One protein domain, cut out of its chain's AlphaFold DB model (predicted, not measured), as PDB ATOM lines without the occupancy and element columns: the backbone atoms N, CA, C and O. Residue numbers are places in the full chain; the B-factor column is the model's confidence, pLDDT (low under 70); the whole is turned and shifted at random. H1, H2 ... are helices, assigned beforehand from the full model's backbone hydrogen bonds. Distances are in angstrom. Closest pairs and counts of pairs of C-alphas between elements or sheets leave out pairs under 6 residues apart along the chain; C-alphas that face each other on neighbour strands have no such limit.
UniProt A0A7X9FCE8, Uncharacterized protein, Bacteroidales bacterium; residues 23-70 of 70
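This is residues 23 to 70 of the 70 residues of an uncharacterized protein of Bacteroidales bacterium (UniProt A0A7X9FCE8). A helical hairpin, H1 and H2, makes one end of a rod, and an arm leads away from it: H3, then short H4, turned steeply from H3 at the far end. The printed part has 48 residues with four named helices, H1, H2, H3, H4 in chain order, and no named strand: all helix. It is extended, with a radius of gyration of the C-alphas of 15.0 A and spans of 45 by 18 by 12 A.

H1, residues 23 to 33, begins with C-alpha 23 at (120.920, 88.563, 132.664) and is 15.6 A long. H3, residues 48 to 58, is 15.1 A long. H2 is residues 36 to 43, 10.8 A; H4 is residues 60 to 66, 9.8 A, ending with C-alpha 66 at (105.047, 103.608, 156.801).

H1 and H2, a hairpin, touch at a shallow tilt of 19 degrees, opposite ways; their closest C-alphas, Ala 27 and Tyr 39, are 4.5 A apart. H2 and H3 are apart. H3 and H4 only just touch, only at the corner, with 3 pairs of C-alphas within 8 A, the closest Leu 56 and Tyr 63 at 5.7 A; the tilt is steep, 62 degrees. In H1, H2, H3 and H4 every O i to N i+4 pair is within hydrogen-bond range.

The farthest C-alphas, Tyr 33 and Gln 70, are 45.4 A apart. Residues 46 to 52, of which 48 to 52 belong to H3, stand free. The three links are tight, the printed part has no cut, and residue 70 has pLDDT under 70.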
ATOM      1  N   LYS A  23     120.874  88.081 131.276       96.62
ATOM      2  CA  LYS A  23     120.920  88.563 132.664       96.62
ATOM      3  C   LYS A  23     121.101  87.405 133.645       96.62
ATOM      4  O   LYS A  23     121.990  87.463 134.495       96.62
ATOM      5  N   ILE A  24     120.329  86.326 133.490       97.38
ATOM      6  CA  ILE A  24     120.444  85.134 134.342       97.38
ATOM      7  C   ILE A  24     121.798  84.444 134.162       97.38
ATOM      8  O   ILE A  24     122.439  84.099 135.152       97.38
ATOM      9  N   LEU A  25     122.293  84.304 132.929       98.19
ATOM     10  CA  LEU A  25     123.632  83.755 132.683       98.19
ATOM     11  C   LEU A  25     124.720  84.590 133.373       98.19
ATOM     12  O   LEU A  25     125.587  84.033 134.047       98.19
ATOM     13  N   LYS A  26     124.650  85.923 133.273       97.94
ATOM     14  CA  LYS A  26     125.565  86.841 133.971       97.94
ATOM     15  C   LYS A  26     125.488  86.666 135.493       97.94
ATOM     16  O   LYS A  26     126.528  86.621 136.148       97.94
ATOM     17  N   ALA A  27     124.284  86.536 136.049       98.06
ATOM     18  CA  ALA A  27     124.076  86.323 137.480       98.06
ATOM     19  C   ALA A  27     124.658  84.981 137.958       98.06
ATOM     20  O   ALA A  27     125.331  84.939 138.986       98.06
ATOM     21  N   LEU A  28     124.467  83.899 137.195       98.38
ATOM     22  CA  LEU A  28     125.027  82.575 137.497       98.38
ATOM     23  C   LEU A  28     126.559  82.571 137.450       98.38
ATOM     24  O   LEU A  28     127.204  81.989 138.321       98.38
ATOM     25  N   VAL A  29     127.155  83.260 136.473       98.31
ATOM     26  CA  VAL A  29     128.610  83.451 136.417       98.31
ATOM     27  C   VAL A  29     129.090  84.201 137.659       98.31
ATOM     28  O   VAL A  29     130.032  83.762 138.314       98.31
ATOM     29  N   ALA A  30     128.423  85.294 138.034       98.19
ATOM     30  CA  ALA A  30     128.799  86.055 139.220       98.19
ATOM     31  C   ALA A  30     128.662  85.236 140.514       98.19
ATOM     32  O   ALA A  30     129.523  85.317 141.387       98.19
ATOM     33  N   ASN A  31     127.630  84.397 140.616       98.06
ATOM     34  CA  ASN A  31     127.467  83.475 141.735       98.06
ATOM     35  C   ASN A  31     128.647  82.510 141.875       98.06
ATOM     36  O   ASN A  31     129.092  82.247 142.988       98.06
ATOM     37  N   ASN A  32     129.136  81.989 140.748       97.88
ATOM     38  CA  ASN A  32     130.225  81.022 140.726       97.88
ATOM     39  C   ASN A  32     131.572  81.634 141.148       97.88
ATOM     40  O   ASN A  32     132.335  80.986 141.858       97.88
ATOM     41  N   TYR A  33     131.857  82.870 140.722       97.81
ATOM     42  CA  TYR A  33     133.121  83.552 141.033       97.81
ATOM     43  C   TYR A  33     133.144  84.224 142.408       97.81
ATOM     44  O   TYR A  33     134.198  84.279 143.040       97.81
ATOM     45  N   TRP A  34     132.008  84.770 142.848       96.19
ATOM     46  CA  TRP A  34     131.878  85.476 144.119       96.19
ATOM     47  C   TRP A  34     130.955  84.690 145.050       96.19
ATOM     48  O   TRP A  34     131.360  83.646 145.558       96.19
ATOM     49  N   GLN A  35     129.748  85.187 145.326       94.81
ATOM     50  CA  GLN A  35     128.789  84.538 146.213       94.81
ATOM     51  C   GLN A  35     127.347  84.771 145.736       94.81
ATOM     52  O   GLN A  35     127.061  85.441 144.742       94.81
ATOM     53  N   THR A  36     126.388  84.190 146.456       96.12
ATOM     54  CA  THR A  36     124.947  84.340 146.193       96.12
ATOM     55  C   THR A  36     124.462  85.787 146.273       96.12
ATOM     56  O   THR A  36     123.505  86.146 145.592       96.12
ATOM     57  N   THR A  37     125.143  86.653 147.018       96.62
ATOM     58  CA  THR A  37     124.812  88.083 147.059       96.62
ATOM     59  C   THR A  37     124.986  88.747 145.689       96.62
ATOM     60  O   THR A  37     124.125  89.516 145.267       96.62
ATOM     61  N   GLU A  38     126.047  88.421 144.946       96.06
ATOM     62  CA  GLU A  38     126.301  88.976 143.612       96.06
ATOM     63  C   GLU A  38     125.281  88.512 142.572       96.06
ATOM     64  O   GLU A  38     124.945  89.284 141.672       96.06
ATOM     65  N   TYR A  39     124.754  87.292 142.719       97.69
ATOM     66  CA  TYR A  39     123.641  86.806 141.903       97.69
ATOM     67  C   TYR A  39     122.440  87.743 142.027       97.69
ATOM     68  O   TYR A  39     121.973  88.302 141.033       97.69
ATOM     69  N   PHE A  40     121.978  87.963 143.261       96.06
ATOM     70  CA  PHE A  40     120.810  88.800 143.515       96.06
ATOM     71  C   PHE A  40     121.072  90.266 143.192       96.06
ATOM     72  O   PHE A  40     120.169  90.931 142.705       96.06
ATOM     73  N   ARG A  41     122.307  90.759 143.350       94.31
ATOM     74  CA  ARG A  41     122.665  92.113 142.905       94.31
ATOM     75  C   ARG A  41     122.420  92.317 141.407       94.31
ATOM     76  O   ARG A  41     121.986  93.390 141.025       94.31
ATOM     77  N   ILE A  42     122.690  91.313 140.570       96.25
ATOM     78  CA  ILE A  42     122.463  91.402 139.116       96.25
ATOM     79  C   ILE A  42     120.992  91.178 138.762       96.25
ATOM     80  O   ILE A  42     120.461  91.882 137.911       96.25
ATOM     81  N   VAL A  43     120.332  90.199 139.385       95.62
ATOM     82  CA  VAL A  43     118.914  89.909 139.106       95.62
ATOM     83  C   VAL A  43     118.018  91.090 139.479       95.62
ATOM     84  O   VAL A  43     117.069  91.377 138.753       95.62
ATOM     85  N   ASN A  44     118.356  91.787 140.563       95.38
ATOM     86  CA  ASN A  44     117.540  92.843 141.152       95.38
ATOM     87  C   ASN A  44     117.902  94.260 140.670       95.38
ATOM     88  O   ASN A  44     117.292  95.211 141.145       95.38
ATOM     89  N   ASP A  45     118.897  94.417 139.787       90.69
ATOM     90  CA  ASP A  45     119.478  95.726 139.418       90.69
ATOM     91  C   ASP A  45     118.424  96.710 138.865       90.69
ATOM     92  O   ASP A  45     118.408  97.884 139.230       90.69
ATOM     93  N   ASP A  46     117.477  96.199 138.070       86.88
ATOM     94  CA  ASP A  46     116.401  96.975 137.433       86.88
ATOM     95  C   ASP A  46     115.001  96.662 138.002       86.88
ATOM     96  O   ASP A  46     113.980  96.966 137.381       86.88
ATOM     97  N   ASP A  47     114.920  96.033 139.177       93.50
ATOM     98  CA  ASP A  47     113.634  95.723 139.801       93.50
ATOM     99  C   ASP A  47     113.037  96.980 140.456       93.50
ATOM    100  O   ASP A  47     113.581  97.539 141.416       93.50
ATOM    101  N   TYR A  48     111.905  97.440 139.917       93.12
ATOM    102  CA  TYR A  48     111.226  98.652 140.375       93.12
ATOM    103  C   TYR A  48     110.804  98.578 141.847       93.12
ATOM    104  O   TYR A  48     110.943  99.567 142.565       93.12
ATOM    105  N   GLU A  49     110.324  97.425 142.313       93.06
ATOM    106  CA  GLU A  49     109.865  97.261 143.694       93.06
ATOM    107  C   GLU A  49     111.049  97.284 144.660       93.06
ATOM    108  O   GLU A  49     110.995  97.935 145.705       93.06
ATOM    109  N   ILE A  50     112.162  96.648 144.288       93.44
ATOM    110  CA  ILE A  50     113.394  96.682 145.084       93.44
ATOM    111  C   ILE A  50     113.960  98.097 145.126       93.44
ATOM    112  O   ILE A  50     114.315  98.586 146.201       93.44
ATOM    113  N   LYS A  51     113.985  98.795 143.988       93.75
ATOM    114  CA  LYS A  51     114.399 100.197 143.936       93.75
ATOM    115  C   LYS A  51     113.512 101.068 144.823       93.75
ATOM    116  O   LYS A  51     114.032 101.842 145.624       93.75
ATOM    117  N   ARG A  52     112.190 100.904 144.746       94.44
ATOM    118  CA  ARG A  52     111.243 101.659 145.570       94.44
ATOM    119  C   ARG A  52     111.418 101.362 147.057       94.44
ATOM    120  O   ARG A  52     111.353 102.281 147.871       94.44
ATOM    121  N   ALA A  53     111.674 100.108 147.421       93.44
ATOM    122  CA  ALA A  53     111.966  99.727 148.797       93.44
ATOM    123  C   ALA A  53     113.252 100.396 149.307       93.44
ATOM    124  O   ALA A  53     113.272 100.909 150.425       93.44
ATOM    125  N   LEU A  54     114.309 100.454 148.489       92.81
ATOM    126  CA  LEU A  54     115.546 101.157 148.837       92.81
ATOM    127  C   LEU A  54     115.326 102.669 148.993       92.81
ATOM    128  O   LEU A  54     115.839 103.256 149.943       92.81
ATOM    129  N   GLU A  55     114.539 103.287 148.110       94.44
ATOM    130  CA  GLU A  55     114.156 104.702 148.213       94.44
ATOM    131  C   GLU A  55     113.375 104.987 149.503       94.44
ATOM    132  O   GLU A  55     113.698 105.936 150.213       94.44
ATOM    133  N   LEU A  56     112.401 104.137 149.844       95.69
ATOM    134  CA  LEU A  56     111.630 104.237 151.086       95.69
ATOM    135  C   LEU A  56     112.539 104.151 152.319       95.69
ATOM    136  O   LEU A  56     112.406 104.949 153.241       95.69
ATOM    137  N   LEU A  57     113.469 103.191 152.344       94.38
ATOM    138  CA  LEU A  57     114.428 103.026 153.441       94.38
ATOM    139  C   LEU A  57     115.393 104.215 153.558       94.38
ATOM    140  O   LEU A  57     115.876 104.509 154.653       94.38
ATOM    141  N   ALA A  58     115.671 104.894 152.444       95.56
ATOM    142  CA  ALA A  58     116.522 106.076 152.390       95.56
ATOM    143  C   ALA A  58     115.796 107.383 152.767       95.56
ATOM    144  O   ALA A  58     116.475 108.385 152.996       95.56
ATOM    145  N   ASP A  59     114.460 107.388 152.872       96.69
ATOM    146  CA  ASP A  59     113.655 108.521 153.343       96.69
ATOM    147  C   ASP A  59     113.162 108.278 154.784       96.69
ATOM    148  O   ASP A  59     112.164 107.586 155.006       96.69
ATOM    149  N   PRO A  60     113.794 108.882 155.809       94.50
ATOM    150  CA  PRO A  60     113.403 108.662 157.198       94.50
ATOM    151  C   PRO A  60     111.977 109.119 157.527       94.50
ATOM    152  O   PRO A  60     111.386 108.609 158.480       94.50
ATOM    153  N   VAL A  61     111.440 110.114 156.815       95.31
ATOM    154  CA  VAL A  61     110.088 110.639 157.055       95.31
ATOM    155  C   VAL A  61     109.064 109.651 156.517       95.31
ATOM    156  O   VAL A  61     108.162 109.239 157.249       95.31
ATOM    157  N   GLU A  62     109.226 109.242 155.261       94.31
ATOM    158  CA  GLU A  62     108.338 108.272 154.628       94.31
ATOM    159  C   GLU A  62     108.433 106.894 155.298       94.31
ATOM    160  O   GLU A  62     107.407 106.254 155.556       94.31
ATOM    161  N   TYR A  63     109.638 106.474 155.686       94.38
ATOM    162  CA  TYR A  63     109.862 105.247 156.439       94.38
ATOM    163  C   TYR A  63     109.102 105.237 157.773       94.38
ATOM    164  O   TYR A  63     108.331 104.315 158.041       94.38
ATOM    165  N   ARG A  64     109.242 106.288 158.601       94.94
ATOM    166  CA  ARG A  64     108.520 106.384 159.889       94.94
ATOM    167  C   ARG A  64     107.006 106.411 159.700       94.94
ATOM    168  O   ARG A  64     106.296 105.712 160.422       94.94
ATOM    169  N   LYS A  65     106.523 107.137 158.685       94.94
ATOM    170  CA  LYS A  65     105.103 107.154 158.312       94.94
ATOM    171  C   LYS A  65     104.599 105.754 157.953       94.94
ATOM    172  O   LYS A  65     103.520 105.372 158.398       94.94
ATOM    173  N   THR A  66     105.377 104.989 157.191       92.50
ATOM    174  CA  THR A  66     105.047 103.608 156.801       92.50
ATOM    175  C   THR A  66     104.976 102.680 158.013       92.50
ATOM    176  O   THR A  66     104.110 101.813 158.077       92.50
ATOM    177  N   LEU A  67     105.830 102.905 159.014       93.38
ATOM    178  CA  LEU A  67     105.810 102.177 160.285       93.38
ATOM    179  C   LEU A  67     104.709 102.636 161.260       93.38
ATOM    180  O   LEU A  67     104.596 102.073 162.346       93.38
ATOM    181  N   GLY A  68     103.910 103.654 160.916       91.75
ATOM    182  CA  GLY A  68     102.886 104.209 161.808       91.75
ATOM    183  C   GLY A  68     103.454 104.994 162.997       91.75
ATOM    184  O   GLY A  68     102.744 105.236 163.971       91.75
ATOM    185  N   LEU A  69     104.725 105.386 162.927       85.00
ATOM    186  CA  LEU A  69     105.391 106.207 163.932       85.00
ATOM    187  C   LEU A  69     105.210 107.679 163.527       85.00
ATOM    188  O   LEU A  69     105.790 108.116 162.530       85.00
ATOM    189  N   GLN A  70     104.359 108.411 164.258       69.12
ATOM    190  CA  GLN A  70     104.207 109.869 164.128       69.12
ATOM    191  C   GLN A  70     105.290 110.604 164.914       69.12
ATOM    192  O   GLN A  70     105.495 110.254 166.097       69.12
TER     193      GLN A  70